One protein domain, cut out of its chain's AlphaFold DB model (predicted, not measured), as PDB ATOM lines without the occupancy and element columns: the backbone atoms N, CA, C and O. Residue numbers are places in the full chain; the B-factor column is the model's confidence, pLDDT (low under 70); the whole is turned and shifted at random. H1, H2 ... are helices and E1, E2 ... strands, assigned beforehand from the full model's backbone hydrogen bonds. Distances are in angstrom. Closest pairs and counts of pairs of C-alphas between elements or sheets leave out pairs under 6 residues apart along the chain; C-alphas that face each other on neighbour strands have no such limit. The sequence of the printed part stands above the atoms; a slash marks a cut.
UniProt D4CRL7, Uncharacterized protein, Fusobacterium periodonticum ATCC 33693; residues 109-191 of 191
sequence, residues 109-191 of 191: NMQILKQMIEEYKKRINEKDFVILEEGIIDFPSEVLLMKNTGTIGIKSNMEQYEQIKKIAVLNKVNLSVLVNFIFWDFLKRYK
ATOM      1  N   ASN A 109     238.342 181.735 168.469       82.25
ATOM      2  CA  ASN A 109     238.251 181.710 167.003       82.25
ATOM      3  C   ASN A 109     236.808 181.887 166.507       82.25
ATOM      4  O   ASN A 109     236.563 182.582 165.519       82.25
ATOM      5  N   MET A 110     235.827 181.305 167.205       82.06
ATOM      6  CA  MET A 110     234.414 181.503 166.877       82.06
ATOM      7  C   MET A 110     233.972 182.958 167.101       82.06
ATOM      8  O   MET A 110     233.177 183.479 166.316       82.06
ATOM      9  N   GLN A 111     234.460 183.626 168.152       82.62
ATOM     10  CA  GLN A 111     234.170 185.043 168.379       82.62
ATOM     11  C   GLN A 111     234.837 185.937 167.336       82.62
ATOM     12  O   GLN A 111     234.163 186.804 166.788       82.62
ATOM     13  N   ILE A 112     236.096 185.670 166.984       85.38
ATOM     14  CA  ILE A 112     236.809 186.377 165.915       85.38
ATOM     15  C   ILE A 112     236.061 186.228 164.582       85.38
ATOM     16  O   ILE A 112     235.849 187.213 163.875       85.38
ATOM     17  N   LEU A 113     235.581 185.024 164.253       83.88
ATOM     18  CA  LEU A 113     234.777 184.803 163.054       83.88
ATOM     19  C   LEU A 113     233.442 185.557 163.106       83.88
ATOM     20  O   LEU A 113     233.050 186.173 162.118       83.88
ATOM     21  N   LYS A 114     232.737 185.532 164.245       84.88
ATOM     22  CA  LYS A 114     231.498 186.305 164.428       84.88
ATOM     23  C   LYS A 114     231.747 187.798 164.247       84.88
ATOM     24  O   LYS A 114     230.978 188.433 163.536       84.88
ATOM     25  N   GLN A 115     232.833 188.324 164.806       86.06
ATOM     26  CA  GLN A 115     233.231 189.720 164.659       86.06
ATOM     27  C   GLN A 115     233.579 190.054 163.205       86.06
ATOM     28  O   GLN A 115     233.073 191.038 162.680       86.06
ATOM     29  N   MET A 116     234.347 189.211 162.507       79.88
ATOM     30  CA  MET A 116     234.616 189.390 161.076       79.88
ATOM     31  C   MET A 116     233.332 189.381 160.243       79.88
ATOM     32  O   MET A 116     233.189 190.201 159.341       79.88
ATOM     33  N   ILE A 117     232.385 188.486 160.547       80.06
ATOM     34  CA  ILE A 117     231.088 188.410 159.862       80.06
ATOM     35  C   ILE A 117     230.232 189.640 160.171       80.06
ATOM     36  O   ILE A 117     229.593 190.171 159.264       80.06
ATOM     37  N   GLU A 118     230.182 190.094 161.421       81.12
ATOM     38  CA  GLU A 118     229.446 191.300 161.811       81.12
ATOM     39  C   GLU A 118     230.044 192.545 161.173       81.12
ATOM     40  O   GLU A 118     229.304 193.335 160.594       81.12
ATOM     41  N   GLU A 119     231.366 192.692 161.185       77.62
ATOM     42  CA  GLU A 119     232.037 193.773 160.480       77.62
ATOM     43  C   GLU A 119     231.827 193.674 158.968       77.62
ATOM     44  O   GLU A 119     231.568 194.687 158.337       77.62
ATOM     45  N   TYR A 120     231.887 192.485 158.364       67.69
ATOM     46  CA  TYR A 120     231.616 192.299 156.935       67.69
ATOM     47  C   TYR A 120     230.167 192.661 156.580       67.69
ATOM     48  O   TYR A 120     229.923 193.379 155.615       67.69
ATOM     49  N   LYS A 121     229.192 192.248 157.398       69.06
ATOM     50  CA  LYS A 121     227.781 192.635 157.243       69.06
ATOM     51  C   LYS A 121     227.568 194.128 157.456       69.06
ATOM     52  O   LYS A 121     226.787 194.730 156.728       69.06
ATOM     53  N   LYS A 122     228.250 194.725 158.433       71.50
ATOM     54  CA  LYS A 122     228.232 196.166 158.681       71.50
ATOM     55  C   LYS A 122     228.828 196.918 157.487       71.50
ATOM     56  O   LYS A 122     228.168 197.810 156.981       71.50
ATOM     57  N   ARG A 123     229.966 196.463 156.952       63.00
ATOM     58  CA  ARG A 123     230.615 196.975 155.731       63.00
ATOM     59  C   ARG A 123     229.697 196.884 154.499       63.00
ATOM     60  O   ARG A 123     229.566 197.859 153.769       63.00
ATOM     61  N   ILE A 124     228.985 195.766 154.313       58.25
ATOM     62  CA  ILE A 124     227.962 195.618 153.256       58.25
ATOM     63  C   ILE A 124     226.787 196.585 153.467       58.25
ATOM     64  O   ILE A 124     226.322 197.215 152.517       58.25
ATOM     65  N   ASN A 125     226.287 196.695 154.699       57.81
ATOM     66  CA  ASN A 125     225.126 197.525 155.025       57.81
ATOM     67  C   ASN A 125     225.441 199.032 154.995       57.81
ATOM     68  O   ASN A 125     224.555 199.822 154.679       57.81
ATOM     69  N   GLU A 126     226.684 199.426 155.272       57.00
ATOM     70  CA  GLU A 126     227.179 200.810 155.213       57.00
ATOM     71  C   GLU A 126     227.553 201.257 153.782       57.00
ATOM     72  O   GLU A 126     227.874 202.422 153.575       57.00
ATOM     73  N   LYS A 127     227.381 200.387 152.768       53.19
ATOM     74  CA  LYS A 127     227.544 200.683 151.325       53.19
ATOM     75  C   LYS A 127     228.960 201.129 150.913       53.19
ATOM     76  O   LYS A 127     229.110 201.822 149.907       53.19
ATOM     77  N   ASP A 128     229.993 200.709 151.636       48.66
ATOM     78  CA  ASP A 128     231.377 201.021 151.284       48.66
ATOM     79  C   ASP A 128     232.032 199.835 150.565       48.66
ATOM     80  O   ASP A 128     232.287 198.783 151.150       48.66
ATOM     81  N   PHE A 129     232.301 199.993 149.264       54.66
ATOM     82  CA  PHE A 129     233.237 199.115 148.565       54.66
ATOM     83  C   PHE A 129     234.641 199.351 149.134       54.66
ATOM     84  O   PHE A 129     235.060 200.491 149.342       54.66
ATOM     85  N   VAL A 130     235.366 198.271 149.413       51.34
ATOM     86  CA  VAL A 130     236.711 198.353 149.985       51.34
ATOM     87  C   VAL A 130     237.713 198.561 148.853       51.34
ATOM     88  O   VAL A 130     237.791 197.752 147.929       51.34
ATOM     89  N   ILE A 131     238.484 199.646 148.934       50.28
ATOM     90  CA  ILE A 131     239.769 199.766 148.239       50.28
ATOM     91  C   ILE A 131     240.721 198.845 149.009       50.28
ATOM     92  O   ILE A 131     241.125 199.181 150.120       50.28
ATOM     93  N   LEU A 132     240.980 197.645 148.485       51.88
ATOM     94  CA  LEU A 132     241.784 196.626 149.174       51.88
ATOM     95  C   LEU A 132     243.266 197.046 149.243       51.88
ATOM     96  O   LEU A 132     243.918 196.828 150.257       51.88
ATOM     97  N   GLU A 133     243.733 197.730 148.194       50.84
ATOM     98  CA  GLU A 133     244.989 198.486 148.030       50.84
ATOM     99  C   GLU A 133     244.728 199.579 146.972       50.84
ATOM    100  O   GLU A 133     243.721 199.477 146.267       50.84
ATOM    101  N   GLU A 134     245.570 200.620 146.833       53.66
ATOM    102  CA  GLU A 134     245.367 201.724 145.866       53.66
ATOM    103  C   GLU A 134     244.916 201.225 144.473       53.66
ATOM    104  O   GLU A 134     245.711 200.794 143.640       53.66
ATOM    105  N   GLY A 135     243.606 201.303 144.209       55.78
ATOM    106  CA  GLY A 135     242.993 200.942 142.933       55.78
ATOM    107  C   GLY A 135     242.431 199.522 142.805       55.78
ATOM    108  O   GLY A 135     241.770 199.279 141.797       55.78
ATOM    109  N   ILE A 136     242.626 198.600 143.757       59.69
ATOM    110  CA  ILE A 136     242.016 197.255 143.722       59.69
ATOM    111  C   ILE A 136     240.630 197.315 144.369       59.69
ATOM    112  O   ILE A 136     240.495 197.652 145.547       59.69
ATOM    113  N   ILE A 137     239.601 197.004 143.585       69.69
ATOM    114  CA  ILE A 137     238.188 197.095 143.954       69.69
ATOM    115  C   ILE A 137     237.612 195.680 144.009       69.69
ATOM    116  O   ILE A 137     237.712 194.930 143.039       69.69
ATOM    117  N   ASP A 138     236.961 195.331 145.119       67.25
ATOM    118  CA  ASP A 138     236.135 194.123 145.190       67.25
ATOM    119  C   ASP A 138     234.785 194.375 144.499       67.25
ATOM    120  O   ASP A 138     233.973 195.187 144.956       67.25
ATOM    121  N   PHE A 139     234.557 193.728 143.352       68.44
ATOM    122  CA  PHE A 139     233.335 193.917 142.572       68.44
ATOM    123  C   PHE A 139     232.221 193.010 143.100       68.44
ATOM    124  O   PHE A 139     232.340 191.784 143.014       68.44
ATOM    125  N   PRO A 140     231.077 193.568 143.537       67.75
ATOM    126  CA  PRO A 140     229.942 192.749 143.920       67.75
ATOM    127  C   PRO A 140     229.459 191.922 142.726       67.75
ATOM    128  O   PRO A 140     229.327 192.430 141.607       67.75
ATOM    129  N   SER A 141     229.133 190.650 142.971       67.12
ATOM    130  CA  SER A 141     228.698 189.707 141.929       67.12
ATOM    131  C   SER A 141     227.480 190.214 141.151       67.12
ATOM    132  O   SER A 141     227.347 189.935 139.963       67.12
ATOM    133  N   GLU A 142     226.623 191.015 141.797       67.06
ATOM    134  CA  GLU A 142     225.490 191.693 141.161       67.06
ATOM    135  C   GLU A 142     225.925 192.499 139.938       67.06
ATOM    136  O   GLU A 142     225.291 192.396 138.893       67.06
ATOM    137  N   VAL A 143     227.017 193.262 140.054       67.62
ATOM    138  CA  VAL A 143     227.503 194.187 139.023       67.62
ATOM    139  C   VAL A 143     228.146 193.442 137.859       67.62
ATOM    140  O   VAL A 143     227.925 193.804 136.704       67.62
ATOM    141  N   LEU A 144     228.871 192.357 138.143       68.62
ATOM    142  CA  LEU A 144     229.455 191.489 137.114       68.62
ATOM    143  C   LEU A 144     228.384 190.796 136.256       68.62
ATOM    144  O   LEU A 144     228.627 190.490 135.090       68.62
ATOM    145  N   LEU A 145     227.195 190.571 136.818       73.62
ATOM    146  CA  LEU A 145     226.068 189.927 136.142       73.62
ATOM    147  C   LEU A 145     225.113 190.923 135.455       73.62
ATOM    148  O   LEU A 145     224.171 190.497 134.776       73.62
ATOM    149  N   MET A 146     225.323 192.239 135.600       72.56
ATOM    150  CA  MET A 146     224.440 193.238 134.990       72.56
ATOM    151  C   MET A 146     224.581 193.271 133.472       72.56
ATOM    152  O   MET A 146     225.676 193.292 132.909       72.56
ATOM    153  N   LYS A 147     223.437 193.343 132.788       73.25
ATOM    154  CA  LYS A 147     223.401 193.520 131.337       73.25
ATOM    155  C   LYS A 147     223.560 194.996 130.988       73.25
ATOM    156  O   LYS A 147     222.721 195.818 131.347       73.25
ATOM    157  N   ASN A 148     224.584 195.307 130.203       73.12
ATOM    158  CA  ASN A 148     224.782 196.635 129.626       73.12
ATOM    159  C   ASN A 148     223.866 196.811 128.402       73.12
ATOM    160  O   ASN A 148     224.266 196.523 127.276       73.12
ATOM    161  N   THR A 149     222.614 197.225 128.618       78.56
ATOM    162  CA  THR A 149     221.580 197.313 127.564       78.56
ATOM    163  C   THR A 149     221.414 198.702 126.941       78.56
ATOM    164  O   THR A 149     220.634 198.850 126.004       78.56
ATOM    165  N   GLY A 150     222.106 199.722 127.454       76.94
ATOM    166  CA  GLY A 150     222.010 201.109 126.988       76.94
ATOM    167  C   GLY A 150     223.375 201.737 126.707       76.94
ATOM    168  O   GLY A 150     224.405 201.230 127.148       76.94
ATOM    169  N   THR A 151     223.369 202.862 125.991       78.81
ATOM    170  CA  THR A 151     224.575 203.642 125.670       78.81
ATOM    171  C   THR A 151     224.482 205.016 126.320       78.81
ATOM    172  O   THR A 151     223.480 205.707 126.152       78.81
ATOM    173  N   ILE A 152     225.544 205.435 127.010       79.50
ATOM    174  CA  ILE A 152     225.677 206.784 127.567       79.50
ATOM    175  C   ILE A 152     226.933 207.419 126.968       79.50
ATOM    176  O   ILE A 152     228.030 206.878 127.094       79.50
ATOM    177  N   GLY A 153     226.772 208.559 126.294       82.06
ATOM    178  CA  GLY A 153     227.890 209.375 125.820       82.06
ATOM    179  C   GLY A 153     228.254 210.421 126.868       82.06
ATOM    180  O   GLY A 153     227.431 211.276 127.184       82.06
ATOM    181  N   ILE A 154     229.474 210.363 127.401       81.06
ATOM    182  CA  ILE A 154     229.949 211.260 128.464       81.06
ATOM    183  C   ILE A 154     231.212 211.961 127.978       81.06
ATOM    184  O   ILE A 154     232.102 211.326 127.415       81.06
ATOM    185  N   LYS A 155     231.296 213.274 128.204       85.44
ATOM    186  CA  LYS A 155     232.547 214.024 128.076       85.44
ATOM    187  C   LYS A 155     233.186 214.114 129.457       85.44
ATOM    188  O   LYS A 155     232.589 214.693 130.359       85.44
ATOM    189  N   SER A 156     234.370 213.539 129.615       79.69
ATOM    190  CA  SER A 156     235.152 213.588 130.852       79.69
ATOM    191  C   SER A 156     236.423 214.412 130.663       79.69
ATOM    192  O   SER A 156     236.864 214.652 129.538       79.69
ATOM    193  N   ASN A 157     237.041 214.813 131.774       91.12
ATOM    194  CA  ASN A 157     238.426 215.267 131.755       91.12
ATOM    195  C   ASN A 157     239.347 214.093 131.337       91.12
ATOM    196  O   ASN A 157     239.080 212.936 131.679       91.12
ATOM    197  N   MET A 158     240.411 214.386 130.583       85.94
ATOM    198  CA  MET A 158     241.353 213.380 130.078       85.94
ATOM    199  C   MET A 158     242.103 212.648 131.204       85.94
ATOM    200  O   MET A 158     242.257 211.431 131.150       85.94
ATOM    201  N   GLU A 159     242.528 213.359 132.246       88.88
ATOM    202  CA  GLU A 159     243.236 212.781 133.394       88.88
ATOM    203  C   GLU A 159     242.337 211.818 134.173       88.88
ATOM    204  O   GLU A 159     242.749 210.710 134.510       88.88
ATOM    205  N   GLN A 160     241.077 212.206 134.390       83.62
ATOM    206  CA  GLN A 160     240.078 211.354 135.043       83.62
ATOM    207  C   GLN A 160     239.816 210.081 134.233       83.62
ATOM    208  O   GLN A 160     239.730 208.990 134.793       83.62
ATOM    209  N   TYR A 161     239.729 210.205 132.907       87.56
ATOM    210  CA  TYR A 161     239.566 209.056 132.023       87.56
ATOM    211  C   TYR A 161     240.742 208.075 132.131       87.56
ATOM    212  O   TYR A 161     240.521 206.873 132.277       87.56
ATOM    213  N   GLU A 162     241.983 208.570 132.117       88.12
ATOM    214  CA  GLU A 162     243.168 207.717 132.262       88.12
ATOM    215  C   GLU A 162     243.239 207.048 133.641       88.12
ATOM    216  O   GLU A 162     243.615 205.880 133.729       88.12
ATOM    217  N   GLN A 163     242.830 207.729 134.716       86.31
ATOM    218  CA  GLN A 163     242.743 207.117 136.049       86.31
ATOM    219  C   GLN A 163     241.732 205.965 136.084       86.31
ATOM    220  O   GLN A 163     242.072 204.862 136.510       86.31
ATOM    221  N   ILE A 164     240.518 206.174 135.566       87.06
ATOM    222  CA  ILE A 164     239.487 205.125 135.498       87.06
ATOM    223  C   ILE A 164     239.976 203.953 134.638       87.06
ATOM    224  O   ILE A 164     239.793 202.788 134.989       87.06
ATOM    225  N   LYS A 165     240.653 204.241 133.524       88.06
ATOM    226  CA  LYS A 165     241.226 203.215 132.651       88.06
ATOM    227  C   LYS A 165     242.305 202.391 133.357       88.06
ATOM    228  O   LYS A 165     242.298 201.169 133.220       88.06
ATOM    229  N   LYS A 166     243.193 203.020 134.135       87.25
ATOM    230  CA  LYS A 166     244.198 202.316 134.951       87.25
ATOM    231  C   LYS A 166     243.543 201.388 135.972       87.25
ATOM    232  O   LYS A 166     243.935 200.231 136.063       87.25
ATOM    233  N   ILE A 167     242.507 201.863 136.664       85.12
ATOM    234  CA  ILE A 167     241.736 201.056 137.623       85.12
ATOM    235  C   ILE A 167     241.096 199.850 136.919       85.12
ATOM    236  O   ILE A 167     241.159 198.737 137.434       85.12
ATOM    237  N   ALA A 168     240.535 200.023 135.718       86.44
ATOM    238  CA  ALA A 168     239.951 198.910 134.966       86.44
ATOM    239  C   ALA A 168     240.990 197.826 134.635       86.44
ATOM    240  O   ALA A 168     240.725 196.637 134.818       86.44
ATOM    241  N   VAL A 169     242.182 198.244 134.194       85.62
ATOM    242  CA  VAL A 169     243.297 197.338 133.878       85.62
ATOM    243  C   VAL A 169     243.779 196.602 135.127       85.62
ATOM    244  O   VAL A 169     243.915 195.381 135.080       85.62
ATOM    245  N   LEU A 170     243.980 197.315 136.240       86.88
ATOM    246  CA  LEU A 170     244.443 196.730 137.503       86.88
ATOM    247  C   LEU A 170     243.499 195.621 137.992       86.88
ATOM    248  O   LEU A 170     243.940 194.560 138.419       86.88
ATOM    249  N   ASN A 171     242.195 195.846 137.845       81.56
ATOM    250  CA  ASN A 171     241.161 194.910 138.274       81.56
ATOM    251  C   ASN A 171     240.801 193.846 137.226       81.56
ATOM    252  O   ASN A 171     239.892 193.051 137.454       81.56
ATOM    253  N   LYS A 172     241.476 193.822 136.067       86.25
ATOM    254  CA  LYS A 172     241.198 192.889 134.960       86.25
ATOM    255  C   LYS A 172     239.728 192.915 134.498       86.25
ATOM    256  O   LYS A 172     239.192 191.901 134.049       86.25
ATOM    257  N   VAL A 173     239.076 194.078 134.575       83.94
ATOM    258  CA  VAL A 173     237.682 194.275 134.143       83.94
ATOM    259  C   VAL A 173     237.603 195.160 132.904       83.94
ATOM    260  O   VAL A 173     238.421 196.051 132.675       83.94
ATOM    261  N   ASN A 174     236.561 194.958 132.099       85.38
ATOM    262  CA  ASN A 174     236.276 195.854 130.984       85.38
ATOM    263  C   ASN A 174     235.921 197.255 131.501       85.38
ATOM    264  O   ASN A 174     235.149 197.396 132.449       85.38
ATOM    265  N   LEU A 175     236.394 198.298 130.810       86.50
ATOM    266  CA  LEU A 175     236.111 199.692 131.172       86.50
ATOM    267  C   LEU A 175     234.604 199.979 131.278       86.50
ATOM    268  O   LEU A 175     234.174 200.697 132.172       86.50
ATOM    269  N   SER A 176     233.788 199.382 130.405       83.69
ATOM    270  CA  SER A 176     232.328 199.511 130.464       83.69
ATOM    271  C   SER A 176     231.725 198.905 131.732       83.69
ATOM    272  O   SER A 176     230.778 199.466 132.273       83.69
ATOM    273  N   VAL A 177     232.277 197.793 132.224       83.25
ATOM    274  CA  VAL A 177     231.846 197.141 133.468       83.25
ATOM    275  C   VAL A 177     232.237 197.999 134.667       83.25
ATOM    276  O   VAL A 177     231.400 198.224 135.534       83.25
ATOM    277  N   LEU A 178     233.450 198.561 134.676       87.31
ATOM    278  CA  LEU A 178     233.879 199.494 135.721       87.31
ATOM    279  C   LEU A 178     233.019 200.766 135.746       87.31
ATOM    280  O   LEU A 178     232.594 201.210 136.804       87.31
ATOM    281  N   VAL A 179     232.724 201.358 134.589       87.88
ATOM    282  CA  VAL A 179     231.865 202.551 134.525       87.88
ATOM    283  C   VAL A 179     230.444 202.224 134.989       87.88
ATOM    284  O   VAL A 179     229.838 203.010 135.714       87.88
ATOM    285  N   ASN A 180     229.923 201.046 134.639       86.62
ATOM    286  CA  ASN A 180     228.624 200.599 135.131       86.62
ATOM    287  C   ASN A 180     228.636 200.348 136.650       86.62
ATOM    288  O   ASN A 180     227.671 200.694 137.325       86.62
ATOM    289  N   PHE A 181     229.743 199.829 137.199       85.38
ATOM    290  CA  PHE A 181     229.963 199.725 138.644       85.38
ATOM    291  C   PHE A 181     229.906 201.095 139.323       85.38
ATOM    292  O   PHE A 181     229.173 201.251 140.292       85.38
ATOM    293  N   ILE A 182     230.603 202.098 138.782       86.56
ATOM    294  CA  ILE A 182     230.601 203.466 139.323       86.56
ATOM    295  C   ILE A 182     229.176 204.034 139.355       86.56
ATOM    296  O   ILE A 182     228.762 204.621 140.353       86.56
ATOM    297  N   PHE A 183     228.396 203.837 138.286       86.81
ATOM    298  CA  PHE A 183     226.998 204.268 138.266       86.81
ATOM    299  C   PHE A 183     226.129 203.511 139.261       86.81
ATOM    300  O   PHE A 183     225.313 204.126 139.946       86.81
ATOM    301  N   TRP A 184     226.287 202.191 139.339       85.12
ATOM    302  CA  TRP A 184     225.554 201.366 140.289       85.12
ATOM    303  C   TRP A 184     225.849 201.780 141.730       85.12
ATOM    304  O   TRP A 184     224.910 201.946 142.506       85.12
ATOM    305  N   ASP A 185     227.118 202.004 142.063       82.75
ATOM    306  CA  ASP A 185     227.552 202.441 143.387       82.75
ATOM    307  C   ASP A 185     226.979 203.822 143.724       82.75
ATOM    308  O   ASP A 185     226.313 203.987 144.748       82.75
ATOM    309  N   PHE A 186     227.128 204.788 142.814       84.62
ATOM    310  CA  PHE A 186     226.561 206.122 142.984       84.62
ATOM    311  C   PHE A 186     225.045 206.060 143.226       84.62
ATOM    312  O   PHE A 186     224.533 206.634 144.188       84.62
ATOM    313  N   LEU A 187     224.309 205.313 142.401       83.31
ATOM    314  CA  LEU A 187     222.865 205.158 142.562       83.31
ATOM    315  C   LEU A 187     222.499 204.409 143.844       83.31
ATOM    316  O   LEU A 187     221.492 204.738 144.457       83.31
ATOM    317  N   LYS A 188     223.285 203.420 144.280       80.69
ATOM    318  CA  LYS A 188     223.063 202.732 145.559       80.69
ATOM    319  C   LYS A 188     223.274 203.664 146.742       80.69
ATOM    320  O   LYS A 188     222.509 203.559 147.697       80.69
ATOM    321  N   ARG A 189     224.267 204.555 146.713       76.06
ATOM    322  CA  ARG A 189     224.555 205.496 147.810       76.06
ATOM    323  C   ARG A 189     223.456 206.546 147.984       76.06
ATOM    324  O   ARG A 189     223.075 206.819 149.118       76.06
ATOM    325  N   TYR A 190     222.916 207.073 146.885       76.25
ATOM    326  CA  TYR A 190     221.977 208.209 146.886       76.25
ATOM    327  C   TYR A 190     220.509 207.839 146.612       76.25
ATOM    328  O   TYR A 190     219.705 208.702 146.256       76.25
ATOM    329  N   LYS A 191     220.157 206.565 146.777       60.84
ATOM    330  CA  LYS A 191     218.787 206.048 146.721       60.84
ATOM    331  C   LYS A 191     218.361 205.558 148.095       60.84
ATOM    332  O   LYS A 191     217.181 205.795 148.422       60.84
TER     333      LYS A 191
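AT A GLANCE: This is residues 109 to 191 of the 191 residues of an uncharacterized protein of Fusobacterium periodonticum ATCC 33693 (UniProt D4CRL7). Look first for one long helix, H1, whose residues 109 to 123 stick out as an arm from a small body. In that body H3 and H4 make a corner at about a right angle, short H2 packs on H4, and a long loop, residues 145 to 157, bows out on its way from H2 to H3. The printed part has 83 residues with four named helices and one named strand, in the order H1, E1, H2, H3, H4, and its class is mostly helix. It is loose, with a radius of gyration of the C-alphas of 15.3 A, and elongated, spanning 49 by 26 by 21 A.

IN THESE COORDINATES: Find C-alpha 109 at (238.251, 181.710, 167.003); from there H1, residues 109 to 125, runs 23.8 A to C-alpha 125 at (225.126, 197.525, 155.025). E1 is residues 131 to 133, and H2 is residues 141 to 144. H3, residues 158 to 170, is 18.5 A long. H4, residues 175 to 189, runs 21.1 A and ends at C-alpha 189, (224.555, 205.496, 147.810).

HOW THE PARTS SIT: H1 touches no helix. Going on to E1, you find that it pairs with no named strand, but its residues 131 to 133 pair antiparallel with residues 136 to 137. H2 touches H4; their closest C-alphas, of Val 143 and Phe 181, are 6.1 A apart. H3, with residues 164 to 168 alone, touches residues 175 to 178 of H4; the closest C-alphas, of Ala 168 and Leu 175, are 5.5 A apart. The lines of H3 and H4 are about perpendicular, at 80 degrees. In H1, H3 and H4 every O i to N i+4 pair is within hydrogen-bond range; H2 is too short for such a pair, and its 1 O i to N i+3 pair is within range.

THE WHOLE: The C-alphas farthest apart, of Asn 109 and Lys 155, are 50.9 A apart. The printed part has no cut, and the link from H2 to H3 is long. Residues 120 to 121, 123 to 144 and 191 have pLDDT under 70.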